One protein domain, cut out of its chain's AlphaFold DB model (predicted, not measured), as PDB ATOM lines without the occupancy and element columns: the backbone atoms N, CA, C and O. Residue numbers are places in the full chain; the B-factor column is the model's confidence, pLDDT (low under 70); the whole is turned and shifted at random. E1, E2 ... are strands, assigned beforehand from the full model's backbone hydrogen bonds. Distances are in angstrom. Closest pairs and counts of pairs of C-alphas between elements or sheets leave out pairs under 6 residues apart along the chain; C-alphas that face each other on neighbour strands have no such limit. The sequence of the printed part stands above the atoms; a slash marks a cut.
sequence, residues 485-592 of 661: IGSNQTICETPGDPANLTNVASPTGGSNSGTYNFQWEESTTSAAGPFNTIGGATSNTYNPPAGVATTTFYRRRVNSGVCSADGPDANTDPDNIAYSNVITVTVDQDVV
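AT A GLANCE: This is residues 485 to 592 of the 661 residues of an uncharacterized protein of Cytophagales bacterium (UniProt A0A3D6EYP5). With little regular structure, this is a rod of long loops round a strongly twisted, branched, mixed sheet: E4 in the middle, E3 along one side, E5 and E6 along the other, and E1 beside E6. Its 108 printed residues hold six named strands, E1 to E6 in order, with 35 residues, and no named helix: all strand. It is only just compact, close to loose, with a radius of gyration of the C-alphas of 15.6 A, and spans 54 by 26 by 21 A.

IN THESE COORDINATES: E1, residues 489 to 492, begins with C-alpha 489 at (6.645, -12.305, -1.978). E2 is residues 503 to 505, E3 517 to 523 (20.3 A), E4 552 to 559 (23.0 A) and E5 577 to 579. E6, residues 583 to 592, 27.5 A long, ends with C-alpha 592 at (-15.120, -15.427, -0.495).

HOW THE PARTS SIT: E3, E4 and E5 form a meander, each strand the antiparallel neighbour of the one before, in two hairpins; N 519 and O 557 are 2.9 A apart, N 558 and O 578 2.8 A. E6 is antiparallel to E4, N 554 to O 583 2.8 A, and parallel to E1, N 491 to O 586 2.9 A. E2 pairs with no named strand.

THE WHOLE: The C-alphas farthest apart, Asn 512 and Val 592, are 55.7 A apart. The printed part has no cut. Links E2 to E3, E3 to E4 and E4 to E5 are long. Residues 513 to 514 and 565 to 575 have pLDDT under 70.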
ATOM      1  N   ILE A 485      19.663 -13.390   0.498       96.38
ATOM      2  CA  ILE A 485      18.716 -13.982  -0.446       96.38
ATOM      3  C   ILE A 485      17.672 -12.927  -0.841       96.38
ATOM      4  O   ILE A 485      17.647 -11.850  -0.246       96.38
ATOM      5  N   GLY A 486      16.872 -13.211  -1.873       93.81
ATOM      6  CA  GLY A 486      15.863 -12.307  -2.450       93.81
ATOM      7  C   GLY A 486      14.834 -11.694  -1.480       93.81
ATOM      8  O   GLY A 486      14.950 -11.761  -0.260       93.81
ATOM      9  N   SER A 487      13.807 -11.057  -2.038       94.81
ATOM     10  CA  SER A 487      12.802 -10.305  -1.269       94.81
ATOM     11  C   SER A 487      11.565 -11.136  -0.919       94.81
ATOM     12  O   SER A 487      11.299 -12.163  -1.544       94.81
ATOM     13  N   ASN A 488      10.779 -10.648   0.051       96.69
ATOM     14  CA  ASN A 488       9.447 -11.172   0.370       96.69
ATOM     15  C   ASN A 488       8.528 -11.169  -0.859       96.69
ATOM     16  O   ASN A 488       8.641 -10.302  -1.728       96.69
ATOM     17  N   GLN A 489       7.600 -12.120  -0.891       94.81
ATOM     18  CA  GLN A 489       6.645 -12.305  -1.978       94.81
ATOM     19  C   GLN A 489       5.223 -12.404  -1.425       94.81
ATOM     20  O   GLN A 489       5.027 -12.863  -0.300       94.81
ATOM     21  N   THR A 490       4.242 -12.015  -2.235       92.12
ATOM     22  CA  THR A 490       2.815 -12.202  -1.949       92.12
ATOM     23  C   THR A 490       2.186 -12.920  -3.134       92.12
ATOM     24  O   THR A 490       2.373 -12.493  -4.274       92.12
ATOM     25  N   ILE A 491       1.482 -14.015  -2.866       91.88
ATOM     26  CA  ILE A 491       0.809 -14.849  -3.868       91.88
ATOM     27  C   ILE A 491      -0.646 -15.091  -3.456       91.88
ATOM     28  O   ILE A 491      -0.967 -15.007  -2.274       91.88
ATOM     29  N   CYS A 492      -1.513 -15.422  -4.413       87.31
ATOM     30  CA  CYS A 492      -2.865 -15.910  -4.117       87.31
ATOM     31  C   CYS A 492      -2.837 -17.400  -3.746       87.31
ATOM     32  O   CYS A 492      -1.997 -18.134  -4.257       87.31
ATOM     33  N   GLU A 493      -3.779 -17.870  -2.931       82.81
ATOM     34  CA  GLU A 493      -3.904 -19.280  -2.534       82.81
ATOM     35  C   GLU A 493      -4.056 -20.230  -3.732       82.81
ATOM     36  O   GLU A 493      -3.339 -21.226  -3.820       82.81
ATOM     37  N   THR A 494      -4.902 -19.884  -4.710       81.81
ATOM     38  CA  THR A 494      -5.025 -20.639  -5.967       81.81
ATOM     39  C   THR A 494      -4.990 -19.693  -7.175       81.81
ATOM     40  O   THR A 494      -5.799 -18.768  -7.236       81.81
ATOM     41  N   PRO A 495      -4.115 -19.884  -8.190       77.62
ATOM     42  CA  PRO A 495      -3.098 -20.926  -8.386       77.62
ATOM     43  C   PRO A 495      -1.669 -20.453  -8.025       77.62
ATOM     44  O   PRO A 495      -0.754 -20.638  -8.824       77.62
ATOM     45  N   GLY A 496      -1.470 -19.766  -6.893       82.25
ATOM     46  CA  GLY A 496      -0.208 -19.068  -6.615       82.25
ATOM     47  C   GLY A 496       1.042 -19.948  -6.680       82.25
ATOM     48  O   GLY A 496       1.094 -21.046  -6.122       82.25
ATOM     49  N   ASP A 497       2.074 -19.423  -7.338       89.50
ATOM     50  CA  ASP A 497       3.396 -20.037  -7.447       89.50
ATOM     51  C   ASP A 497       4.456 -19.012  -7.008       89.50
ATOM     52  O   ASP A 497       4.561 -17.948  -7.635       89.50
ATOM     53  N   PRO A 498       5.198 -19.253  -5.910       93.69
ATOM     54  CA  PRO A 498       6.287 -18.373  -5.512       93.69
ATOM     55  C   PRO A 498       7.365 -18.301  -6.601       93.69
ATOM     56  O   PRO A 498       7.815 -19.311  -7.131       93.69
ATOM     57  N   ALA A 499       7.865 -17.103  -6.882       93.75
ATOM     58  CA  ALA A 499       9.048 -16.940  -7.710       93.75
ATOM     59  C   ALA A 499      10.287 -17.555  -7.033       93.75
ATOM     60  O   ALA A 499      10.422 -17.567  -5.806       93.75
ATOM     61  N   ASN A 500      11.245 -17.995  -7.851       95.38
ATOM     62  CA  ASN A 500      12.511 -18.559  -7.392       95.38
ATOM     63  C   ASN A 500      13.255 -17.616  -6.425       95.38
ATOM     64  O   ASN A 500      13.486 -16.441  -6.721       95.38
ATOM     65  N   LEU A 501      13.689 -18.151  -5.285       96.38
ATOM     66  CA  LEU A 501      14.475 -17.450  -4.276       96.38
ATOM     67  C   LEU A 501      15.933 -17.380  -4.733       96.38
ATOM     68  O   LEU A 501      16.645 -18.388  -4.791       96.38
ATOM     69  N   THR A 502      16.389 -16.180  -5.075       95.44
ATOM     70  CA  THR A 502      17.716 -15.953  -5.653       95.44
ATOM     71  C   THR A 502      18.782 -15.661  -4.596       95.44
ATOM     72  O   THR A 502      18.499 -15.150  -3.511       95.44
ATOM     73  N   ASN A 503      20.040 -15.973  -4.921       94.62
ATOM     74  CA  ASN A 503      21.204 -15.458  -4.207       94.62
ATOM     75  C   ASN A 503      21.439 -14.006  -4.652       94.62
ATOM     76  O   ASN A 503      21.660 -13.770  -5.838       94.62
ATOM     77  N   VAL A 504      21.360 -13.055  -3.720       95.69
ATOM     78  CA  VAL A 504      21.588 -11.627  -4.005       95.69
ATOM     79  C   VAL A 504      23.025 -11.246  -3.665       95.69
ATOM     80  O   VAL A 504      23.713 -10.644  -4.485       95.69
ATOM     81  N   ALA A 505      23.492 -11.638  -2.479       94.69
ATOM     82  CA  ALA A 505      24.897 -11.579  -2.109       94.69
ATOM     83  C   ALA A 505      25.388 -12.977  -1.728       94.69
ATOM     84  O   ALA A 505      24.812 -13.654  -0.865       94.69
ATOM     85  N   SER A 506      26.472 -13.407  -2.372       91.00
ATOM     86  CA  SER A 506      27.165 -14.646  -2.030       91.00
ATOM     87  C   SER A 506      27.716 -14.599  -0.603       91.00
ATOM     88  O   SER A 506      28.084 -13.522  -0.127       91.00
ATOM     89  N   PRO A 507      27.799 -15.753   0.081       90.81
ATOM     90  CA  PRO A 507      28.530 -15.860   1.336       90.81
ATOM     91  C   PRO A 507      29.976 -15.369   1.220       90.81
ATOM     92  O   PRO A 507      30.584 -15.434   0.149       90.81
ATOM     93  N   THR A 508      30.521 -14.909   2.342       89.88
ATOM     94  CA  THR A 508      31.935 -14.522   2.495       89.88
ATOM     95  C   THR A 508      32.504 -15.170   3.758       89.88
ATOM     96  O   THR A 508      31.733 -15.673   4.572       89.88
ATOM     97  N   GLY A 509      33.830 -15.181   3.923       87.44
ATOM     98  CA  GLY A 509      34.485 -15.911   5.017       87.44
ATOM     99  C   GLY A 509      34.429 -17.434   4.842       87.44
ATOM    100  O   GLY A 509      33.826 -17.933   3.900       87.44
ATOM    101  N   GLY A 510      35.122 -18.197   5.682       83.56
ATOM    102  CA  GLY A 510      35.234 -19.660   5.580       83.56
ATOM    103  C   GLY A 510      35.974 -20.177   4.332       83.56
ATOM    104  O   GLY A 510      36.080 -21.380   4.090       83.56
ATOM    105  N   SER A 511      36.476 -19.272   3.488       70.06
ATOM    106  CA  SER A 511      36.833 -19.556   2.099       70.06
ATOM    107  C   SER A 511      38.134 -20.330   1.926       70.06
ATOM    108  O   SER A 511      38.391 -20.819   0.826       70.06
ATOM    109  N   ASN A 512      38.957 -20.473   2.968       73.50
ATOM    110  CA  ASN A 512      40.184 -21.270   2.863       73.50
ATOM    111  C   ASN A 512      39.908 -22.768   2.671       73.50
ATOM    112  O   ASN A 512      40.808 -23.492   2.247       73.50
ATOM    113  N   SER A 513      38.680 -23.239   2.927       63.97
ATOM    114  CA  SER A 513      38.242 -24.584   2.528       63.97
ATOM    115  C   SER A 513      37.821 -24.671   1.053       63.97
ATOM    116  O   SER A 513      37.667 -25.768   0.522       63.97
ATOM    117  N   GLY A 514      37.627 -23.530   0.384       68.44
ATOM    118  CA  GLY A 514      37.290 -23.431  -1.035       68.44
ATOM    119  C   GLY A 514      35.868 -23.859  -1.403       68.44
ATOM    120  O   GLY A 514      35.572 -23.990  -2.589       68.44
ATOM    121  N   THR A 515      34.972 -24.120  -0.445       83.06
ATOM    122  CA  THR A 515      33.609 -24.599  -0.747       83.06
ATOM    123  C   THR A 515      32.584 -24.095   0.271       83.06
ATOM    124  O   THR A 515      32.758 -24.262   1.478       83.06
ATOM    125  N   TYR A 516      31.491 -23.506  -0.226       90.19
ATOM    126  CA  TYR A 516      30.289 -23.201   0.553       90.19
ATOM    127  C   TYR A 516      29.253 -24.298   0.323       90.19
ATOM    128  O   TYR A 516      28.860 -24.541  -0.818       90.19
ATOM    129  N   ASN A 517      28.789 -24.933   1.395       91.44
ATOM    130  CA  ASN A 517      27.709 -25.912   1.322       91.44
ATOM    131  C   ASN A 517      26.402 -25.237   1.722       91.44
ATOM    132  O   ASN A 517      26.289 -24.721   2.833       91.44
ATOM    133  N   PHE A 518      25.428 -25.226   0.817       94.12
ATOM    134  CA  PHE A 518      24.127 -24.614   1.055       94.12
ATOM    135  C   PHE A 518      23.106 -25.655   1.497       94.12
ATOM    136  O   PHE A 518      23.127 -26.793   1.033       94.12
ATOM    137  N   GLN A 519      22.175 -25.235   2.345       96.62
ATOM    138  CA  GLN A 519      20.985 -25.998   2.687       96.62
ATOM    139  C   GLN A 519      19.824 -25.033   2.924       96.62
ATOM    140  O   GLN A 519      19.904 -24.163   3.790       96.62
ATOM    141  N   TRP A 520      18.745 -25.163   2.157       97.75
ATOM    142  CA  TRP A 520      17.532 -24.377   2.387       97.75
ATOM    143  C   TRP A 520      16.702 -24.955   3.526       97.75
ATOM    144  O   TRP A 520      16.622 -26.176   3.704       97.75
ATOM    145  N   GLU A 521      16.102 -24.058   4.298       97.81
ATOM    146  CA  GLU A 521      15.247 -24.372   5.432       97.81
ATOM    147  C   GLU A 521      13.965 -23.535   5.369       97.81
ATOM    148  O   GLU A 521      13.985 -22.388   4.908       97.81
ATOM    149  N   GLU A 522      12.860 -24.090   5.857       97.06
ATOM    150  CA  GLU A 522      11.550 -23.437   5.884       97.06
ATOM    151  C   GLU A 522      10.902 -23.457   7.271       97.06
ATOM    152  O   GLU A 522      11.142 -24.353   8.078       97.06
ATOM    153  N   SER A 523      10.043 -22.481   7.544       97.56
ATOM    154  CA  SER A 523       9.150 -22.448   8.697       97.56
ATOM    155  C   SER A 523       7.756 -22.044   8.243       97.56
ATOM    156  O   SER A 523       7.601 -21.081   7.505       97.56
ATOM    157  N   THR A 524       6.725 -22.726   8.724       94.56
ATOM    158  CA  THR A 524       5.318 -22.319   8.553       94.56
ATOM    159  C   THR A 524       4.765 -21.631   9.804       94.56
ATOM    160  O   THR A 524       3.575 -21.347   9.889       94.56
ATOM    161  N   THR A 525       5.615 -21.389  10.811       94.62
ATOM    162  CA  THR A 525       5.209 -20.826  12.109       94.62
ATOM    163  C   THR A 525       5.558 -19.347  12.220       94.62
ATOM    164  O   THR A 525       4.692 -18.532  12.525       94.62
ATOM    165  N   SER A 526       6.826 -18.983  12.004       94.94
ATOM    166  CA  SER A 526       7.272 -17.591  12.105       94.94
ATOM    167  C   SER A 526       8.608 -17.359  11.397       94.94
ATOM    168  O   SER A 526       9.381 -18.294  11.184       94.94
ATOM    169  N   ALA A 527       8.941 -16.093  11.132       93.88
ATOM    170  CA  ALA A 527      10.262 -15.705  10.634       93.88
ATOM    171  C   ALA A 527      11.407 -16.004  11.625       93.88
ATOM    172  O   ALA A 527      12.564 -16.062  11.219       93.88
ATOM    173  N   ALA A 528      11.104 -16.210  12.913       93.25
ATOM    174  CA  ALA A 528      12.077 -16.605  13.932       93.25
ATOM    175  C   ALA A 528      12.247 -18.136  14.038       93.25
ATOM    176  O   ALA A 528      13.105 -18.609  14.779       93.25
ATOM    177  N   GLY A 529      11.456 -18.912  13.290       91.88
ATOM    178  CA  GLY A 529      11.449 -20.371  13.324       91.88
ATOM    179  C   GLY A 529      10.317 -20.968  14.175       91.88
ATOM    180  O   GLY A 529       9.356 -20.264  14.509       91.88
ATOM    181  N   PRO A 530      10.398 -22.272  14.506       94.81
ATOM    182  CA  PRO A 530      11.486 -23.197  14.161       94.81
ATOM    183  C   PRO A 530      11.583 -23.447  12.650       94.81
ATOM    184  O   PRO A 530      10.567 -23.443  11.957       94.81
ATOM    185  N   PHE A 531      12.804 -23.647  12.150       96.19
ATOM    186  CA  PHE A 531      13.081 -23.944  10.744       96.19
ATOM    187  C   PHE A 531      13.392 -25.433  10.556       96.19
ATOM    188  O   PHE A 531      14.188 -26.001  11.302       96.19
ATOM    189  N   ASN A 532      12.795 -26.045   9.538       96.44
ATOM    190  CA  ASN A 532      13.031 -27.423   9.127       96.44
ATOM    191  C   ASN A 532      13.845 -27.460   7.834       96.44
ATOM    192  O   ASN A 532      13.697 -26.606   6.965       96.44
ATOM    193  N   THR A 533      14.702 -28.469   7.694       96.94
ATOM    194  CA  THR A 533      15.505 -28.665   6.481       96.94
ATOM    195  C   THR A 533      14.638 -29.098   5.300       96.94
ATOM    196  O   THR A 533      13.901 -30.078   5.401       96.94
ATOM    197  N   ILE A 534      14.803 -28.434   4.153       96.81
ATOM    198  CA  ILE A 534      14.200 -28.851   2.884       96.81
ATOM    199  C   ILE A 534      15.131 -29.867   2.209       96.81
ATOM    200  O   ILE A 534      16.195 -29.520   1.691       96.81
ATOM    201  N   GLY A 535      14.752 -31.145   2.215       94.94
ATOM    202  CA  GLY A 535      15.582 -32.228   1.676       94.94
ATOM    203  C   GLY A 535      16.019 -31.992   0.221       94.94
ATOM    204  O   GLY A 535      15.199 -31.705  -0.643       94.94
ATOM    205  N   GLY A 536      17.323 -32.112  -0.052       92.62
ATOM    206  CA  GLY A 536      17.900 -31.986  -1.401       92.62
ATOM    207  C   GLY A 536      18.052 -30.552  -1.929       92.62
ATOM    208  O   GLY A 536      18.653 -30.355  -2.984       92.62
ATOM    209  N   ALA A 537      17.568 -29.539  -1.206       96.50
ATOM    210  CA  ALA A 537      17.705 -28.140  -1.598       96.50
ATOM    211  C   ALA A 537      19.083 -27.576  -1.203       96.50
ATOM    212  O   ALA A 537      19.212 -26.819  -0.241       96.50
ATOM    213  N   THR A 538      20.120 -27.945  -1.958       95.88
ATOM    214  CA  THR A 538      21.525 -27.573  -1.689       95.88
ATOM    215  C   THR A 538      22.116 -26.581  -2.696       95.88
ATOM    216  O   THR A 538      23.322 -26.339  -2.708       95.88
ATOM    217  N   SER A 539      21.287 -26.015  -3.576       94.94
ATOM    218  CA  SER A 539      21.706 -24.977  -4.524       94.94
ATOM    219  C   SER A 539      21.774 -23.599  -3.851       94.94
ATOM    220  O   SER A 539      21.157 -23.356  -2.811       94.94
ATOM    221  N   ASN A 540      22.511 -22.661  -4.450       93.31
ATOM    222  CA  ASN A 540      22.582 -21.276  -3.969       93.31
ATOM    223  C   ASN A 540      21.253 -20.510  -4.149       93.31
ATOM    224  O   ASN A 540      21.042 -19.504  -3.466       93.31
ATOM    225  N   THR A 541      20.364 -21.007  -5.013       96.06
ATOM    226  CA  THR A 541      18.967 -20.584  -5.190       96.06
ATOM    227  C   THR A 541      18.009 -21.711  -4.818       96.06
ATOM    228  O   THR A 541      18.399 -22.879  -4.808       96.06
ATOM    229  N   TYR A 542      16.743 -21.389  -4.575       97.19
ATOM    230  CA  TYR A 542      15.700 -22.385  -4.334       97.19
ATOM    231  C   TYR A 542      14.400 -21.967  -4.992       97.19
ATOM    232  O   TYR A 542      13.965 -20.838  -4.799       97.19
ATOM    233  N   ASN A 543      13.786 -22.883  -5.738       95.50
ATOM    234  CA  ASN A 543      12.465 -22.679  -6.309       95.50
ATOM    235  C   ASN A 543      11.437 -23.362  -5.401       95.50
ATOM    236  O   ASN A 543      11.404 -24.599  -5.399       95.50
ATOM    237  N   PRO A 544      10.646 -22.611  -4.613       94.25
ATOM    238  CA  PRO A 544       9.566 -23.204  -3.841       94.25
ATOM    239  C   PRO A 544       8.577 -23.928  -4.770       94.25
ATOM    240  O   PRO A 544       8.447 -23.550  -5.935       94.25
ATOM    241  N   PRO A 545       7.903 -24.991  -4.304       90.69
ATOM    242  CA  PRO A 545       6.896 -25.671  -5.110       90.69
ATOM    243  C   PRO A 545       5.673 -24.769  -5.336       90.69
ATOM    244  O   PRO A 545       5.311 -23.983  -4.463       90.69
ATOM    245  N   ALA A 546       4.992 -24.942  -6.469       86.88
ATOM    246  CA  ALA A 546       3.701 -24.303  -6.714       86.88
ATOM    247  C   ALA A 546       2.633 -24.792  -5.715       86.88
ATOM    248  O   ALA A 546       2.678 -25.943  -5.266       86.88
ATOM    249  N   GLY A 547       1.643 -23.947  -5.407       82.31
ATOM    250  CA  GLY A 547       0.524 -24.307  -4.526       82.31
ATOM    251  C   GLY A 547       0.835 -24.223  -3.028       82.31
ATOM    252  O   GLY A 547       0.295 -24.998  -2.237       82.31
ATOM    253  N   VAL A 548       1.711 -23.302  -2.618       86.19
ATOM    254  CA  VAL A 548       1.926 -22.990  -1.196       86.19
ATOM    255  C   VAL A 548       0.642 -22.377  -0.620       86.19
ATOM    256  O   VAL A 548       0.275 -21.267  -0.982       86.19
ATOM    257  N   ALA A 549      -0.036 -23.101   0.275       84.81
ATOM    258  CA  ALA A 549      -1.351 -22.715   0.812       84.81
ATOM    259  C   ALA A 549      -1.290 -21.881   2.107       84.81
ATOM    260  O   ALA A 549      -2.269 -21.259   2.511       84.81
ATOM    261  N   THR A 550      -0.142 -21.867   2.783       88.56
ATOM    262  CA  THR A 550       0.066 -21.136   4.039       88.56
ATOM    263  C   THR A 550       1.263 -20.218   3.921       88.56
ATOM    264  O   THR A 550       2.218 -20.547   3.226       88.56
ATOM    265  N   THR A 551       1.253 -19.097   4.642       92.56
ATOM    266  CA  THR A 551       2.431 -18.223   4.705       92.56
ATOM    267  C   THR A 551       3.649 -19.012   5.202       92.56
ATOM    268  O   THR A 551       3.626 -19.553   6.309       92.56
ATOM    269  N   THR A 552       4.705 -19.067   4.386       95.44
ATOM    270  CA  THR A 552       5.928 -19.840   4.658       95.44
ATOM    271  C   THR A 552       7.146 -18.921   4.640       95.44
ATOM    272  O   THR A 552       7.286 -18.041   3.788       95.44
ATOM    273  N   PHE A 553       8.043 -19.129   5.596       97.88
ATOM    274  CA  PHE A 553       9.288 -18.398   5.781       97.88
ATOM    275  C   PHE A 553      10.455 -19.268   5.326       97.88
ATOM    276  O   PHE A 553      10.593 -20.389   5.800       97.88
ATOM    277  N   TYR A 554      11.325 -18.754   4.466       97.75
ATOM    278  CA  TYR A 554      12.483 -19.480   3.945       97.75
ATOM    279  C   TYR A 554      13.782 -18.801   4.364       97.75
ATOM    280  O   TYR A 554      13.889 -17.574   4.328       97.75
ATOM    281  N   ARG A 555      14.799 -19.592   4.699       97.75
ATOM    282  CA  ARG A 555      16.176 -19.118   4.886       97.75
ATOM    283  C   ARG A 555      17.167 -20.101   4.278       97.75
ATOM    284  O   ARG A 555      16.856 -21.276   4.090       97.75
ATOM    285  N   ARG A 556      18.382 -19.632   4.006       96.69
ATOM    286  CA  ARG A 556      19.484 -20.475   3.537       96.69
ATOM    287  C   ARG A 556      20.547 -20.592   4.620       96.69
ATOM    288  O   ARG A 556      21.114 -19.582   5.037       96.69
ATOM    289  N   ARG A 557      20.838 -21.822   5.032       93.94
ATOM    290  CA  ARG A 557      21.998 -22.183   5.849       93.94
ATOM    291  C   ARG A 557      23.217 -22.380   4.953       93.94
ATOM    292  O   ARG A 557      23.099 -22.927   3.852       93.94
ATOM    293  N   VAL A 558      24.374 -21.930   5.416       92.06
ATOM    294  CA  VAL A 558      25.659 -22.054   4.726       92.06
ATOM    295  C   VAL A 558      26.684 -22.632   5.689       92.06
ATOM    296  O   VAL A 558      26.851 -22.093   6.775       92.06
ATOM    297  N   ASN A 559      27.388 -23.682   5.271       89.50
ATOM    298  CA  ASN A 559      28.505 -24.276   5.999       89.50
ATOM    299  C   ASN A 559      29.817 -24.064   5.222       89.50
ATOM    300  O   ASN A 559      29.911 -24.505   4.068       89.50
ATOM    301  N   SER A 560      30.826 -23.426   5.822       89.00
ATOM    302  CA  SER A 560      32.157 -23.262   5.212       89.00
ATOM    303  C   SER A 560      33.241 -22.925   6.233       89.00
ATOM    304  O   SER A 560      32.959 -22.312   7.255       89.00
ATOM    305  N   GLY A 561      34.489 -23.279   5.925       86.44
ATOM    306  CA  GLY A 561      35.631 -23.008   6.792       86.44
ATOM    307  C   GLY A 561      35.675 -23.799   8.097       86.44
ATOM    308  O   GLY A 561      34.996 -24.818   8.271       86.44
ATOM    309  N   VAL A 562      36.528 -23.310   8.996       82.25
ATOM    310  CA  VAL A 562      36.778 -23.871  10.340       82.25
ATOM    311  C   VAL A 562      36.416 -22.897  11.470       82.25
ATOM    312  O   VAL A 562      36.777 -23.141  12.616       82.25
ATOM    313  N   CYS A 563      35.765 -21.778  11.135       82.88
ATOM    314  CA  CYS A 563      35.556 -20.641  12.031       82.88
ATOM    315  C   CYS A 563      34.086 -20.283  12.197       82.88
ATOM    316  O   CYS A 563      33.376 -20.108  11.203       82.88
ATOM    317  N   SER A 564      33.683 -20.063  13.448       73.38
ATOM    318  CA  SER A 564      32.343 -19.621  13.830       73.38
ATOM    319  C   SER A 564      32.295 -18.100  13.987       73.38
ATOM    320  O   SER A 564      33.297 -17.453  14.304       73.38
ATOM    321  N   ALA A 565      31.117 -17.511  13.770       63.06
ATOM    322  CA  ALA A 565      30.877 -16.092  14.052       63.06
ATOM    323  C   ALA A 565      30.804 -15.800  15.562       63.06
ATOM    324  O   ALA A 565      31.050 -14.668  15.979       63.06
ATOM    325  N   ASP A 566      30.538 -16.834  16.360       59.91
ATOM    326  CA  ASP A 566      30.211 -16.729  17.783       59.91
ATOM    327  C   ASP A 566      31.442 -16.957  18.689       59.91
ATOM    328  O   ASP A 566      31.363 -16.848  19.912       59.91
ATOM    329  N   GLY A 567      32.615 -17.206  18.089       55.75
ATOM    330  CA  GLY A 567      33.843 -17.590  18.789       55.75
ATOM    331  C   GLY A 567      33.871 -19.084  19.150       55.75
ATOM    332  O   GLY A 567      32.956 -19.821  18.787       55.75
ATOM    333  N   PRO A 568      34.924 -19.575  19.832       52.94
ATOM    334  CA  PRO A 568      34.948 -20.946  20.340       52.94
ATOM    335  C   PRO A 568      33.874 -21.102  21.433       52.94
ATOM    336  O   PRO A 568      34.142 -20.831  22.604       52.94
ATOM    337  N   ASP A 569      32.651 -21.475  21.055       46.31
ATOM    338  CA  ASP A 569      31.543 -21.708  21.983       46.31
ATOM    339  C   ASP A 569      31.525 -23.185  22.418       46.31
ATOM    340  O   ASP A 569      31.849 -24.099  21.667       46.31
ATOM    341  N   ALA A 570      31.192 -23.427  23.684       41.03
ATOM    342  CA  ALA A 570      31.186 -24.743  24.320       41.03
ATOM    343  C   ALA A 570      29.841 -25.481  24.161       41.03
ATOM    344  O   ALA A 570      29.597 -26.473  24.856       41.03
ATOM    345  N   ASN A 571      28.944 -24.990  23.301       47.03
ATOM    346  CA  ASN A 571      27.637 -25.587  23.050       47.03
ATOM    347  C   ASN A 571      27.546 -26.200  21.638       47.03
ATOM    348  O   ASN A 571      28.371 -25.971  20.771       47.03
ATOM    349  N   THR A 572      26.587 -27.106  21.464       45.16
ATOM    350  CA  THR A 572      26.525 -28.152  20.428       45.16
ATOM    351  C   THR A 572      26.199 -27.693  18.993       45.16
ATOM    352  O   THR A 572      25.690 -28.509  18.219       45.16
ATOM    353  N   ASP A 573      26.431 -26.436  18.619       52.50
ATOM    354  CA  ASP A 573      26.271 -25.987  17.224       52.50
ATOM    355  C   ASP A 573      27.553 -26.277  16.415       52.50
ATOM    356  O   ASP A 573      28.647 -26.022  16.911       52.50
ATOM    357  N   PRO A 574      27.499 -26.852  15.196       57.69
ATOM    358  CA  PRO A 574      28.694 -26.987  14.370       57.69
ATOM    359  C   PRO A 574      29.285 -25.614  13.997       57.69
ATOM    360  O   PRO A 574      28.678 -24.852  13.245       57.69
ATOM    361  N   ASP A 575      30.509 -25.357  14.468       61.34
ATOM    362  CA  ASP A 575      31.272 -24.089  14.472       61.34
ATOM    363  C   ASP A 575      31.624 -23.462  13.100       61.34
ATOM    364  O   ASP A 575      32.632 -22.771  12.958       61.34
ATOM    365  N   ASN A 576      30.858 -23.708  12.041       81.88
ATOM    366  CA  ASN A 576      31.138 -23.207  10.695       81.88
ATOM    367  C   ASN A 576      29.871 -22.886   9.888       81.88
ATOM    368  O   ASN A 576      29.868 -22.999   8.658       81.88
ATOM    369  N   ILE A 577      28.794 -22.519  10.588       86.19
ATOM    370  CA  ILE A 577      27.466 -22.247  10.036       86.19
ATOM    371  C   ILE A 577      27.154 -20.750  10.057       86.19
ATOM    372  O   ILE A 577      27.423 -20.054  11.028       86.19
ATOM    373  N   ALA A 578      26.506 -20.264   8.998       89.69
ATOM    374  CA  ALA A 578      25.801 -18.988   9.013       89.69
ATOM    375  C   ALA A 578      24.487 -19.059   8.230       89.69
ATOM    376  O   ALA A 578      24.306 -19.893   7.338       89.69
ATOM    377  N   TYR A 579      23.573 -18.142   8.539       92.75
ATOM    378  CA  TYR A 579      22.257 -18.051   7.910       92.75
ATOM    379  C   TYR A 579      22.106 -16.746   7.123       92.75
ATOM    380  O   TYR A 579      22.683 -15.719   7.481       92.75
ATOM    381  N   SER A 580      21.336 -16.785   6.038       95.62
ATOM    382  CA  SER A 580      20.907 -15.587   5.309       95.62
ATOM    383  C   SER A 580      19.811 -14.815   6.060       95.62
ATOM    384  O   SER A 580      19.287 -15.276   7.074       95.62
ATOM    385  N   ASN A 581      19.366 -13.682   5.499       95.38
ATOM    386  CA  ASN A 581      18.052 -13.122   5.837       95.38
ATOM    387  C   ASN A 581      16.924 -14.142   5.575       95.38
ATOM    388  O   ASN A 581      17.110 -15.109   4.833       95.38
ATOM    389  N   VAL A 582      15.756 -13.901   6.172       97.56
ATOM    390  CA  VAL A 582      14.543 -14.710   5.984       97.56
ATOM    391  C   VAL A 582      13.654 -14.056   4.927       97.56
ATOM    392  O   VAL A 582      13.415 -12.849   4.987       97.56
ATOM    393  N   ILE A 583      13.153 -14.848   3.980       97.44
ATOM    394  CA  ILE A 583      12.135 -14.445   3.002       97.44
ATOM    395  C   ILE A 583      10.776 -14.930   3.480       97.44
ATOM    396  O   ILE A 583      10.620 -16.101   3.810       97.44
ATOM    397  N   THR A 584       9.782 -14.050   3.467       97.19
ATOM    398  CA  THR A 584       8.381 -14.398   3.722       97.19
ATOM    399  C   THR A 584       7.636 -14.522   2.401       97.19
ATOM    400  O   THR A 584       7.592 -13.563   1.628       97.19
ATOM    401  N   VAL A 585       7.033 -15.681   2.155       95.56
ATOM    402  CA  VAL A 585       6.042 -15.881   1.094       95.56
ATOM    403  C   VAL A 585       4.668 -15.815   1.749       95.56
ATOM    404  O   VAL A 585       4.271 -16.741   2.451       95.56
ATOM    405  N   THR A 586       3.982 -14.690   1.565       93.38
ATOM    406  CA  THR A 586       2.644 -14.439   2.110       93.38
ATOM    407  C   THR A 586       1.601 -14.990   1.152       93.38
ATOM    408  O   THR A 586       1.651 -14.690  -0.041       93.38
ATOM    409  N   VAL A 587       0.668 -15.780   1.673       90.94
ATOM    410  CA  VAL A 587      -0.431 -16.353   0.888       90.94
ATOM    411  C   VAL A 587      -1.714 -15.604   1.224       90.94
ATOM    412  O   VAL A 587      -2.237 -15.743   2.332       90.94
ATOM    413  N   ASP A 588      -2.210 -14.823   0.270       89.00
ATOM    414  CA  ASP A 588      -3.529 -14.204   0.341       89.00
ATOM    415  C   ASP A 588      -4.577 -15.262  -0.015       89.00
ATOM    416  O   ASP A 588      -4.551 -15.844  -1.100       89.00
ATOM    417  N   GLN A 589      -5.489 -15.523   0.919       85.06
ATOM    418  CA  GLN A 589      -6.551 -16.520   0.757       85.06
ATOM    419  C   GLN A 589      -7.496 -16.140  -0.388       85.06
ATOM    420  O   GLN A 589      -7.630 -14.956  -0.716       85.06
ATOM    421  N   ASP A 590      -8.210 -17.104  -0.962       84.56
ATOM    422  CA  ASP A 590      -9.214 -16.789  -1.985       84.56
ATOM    423  C   ASP A 590     -10.316 -15.873  -1.422       84.56
ATOM    424  O   ASP A 590     -10.783 -16.031  -0.290       84.56
ATOM    425  N   VAL A 591     -10.750 -14.884  -2.214       85.12
ATOM    426  CA  VAL A 591     -11.839 -13.988  -1.801       85.12
ATOM    427  C   VAL A 591     -13.158 -14.754  -1.828       85.12
ATOM    428  O   VAL A 591     -13.671 -15.122  -2.885       85.12
ATOM    429  N   VAL A 592     -13.756 -14.931  -0.658       86.69
ATOM    430  CA  VAL A 592     -15.120 -15.427  -0.495       86.69
ATOM    431  C   VAL A 592     -16.046 -14.218  -0.526       86.69
ATOM    432  O   VAL A 592     -15.984 -13.379   0.365       86.69
TER     433      VAL A 592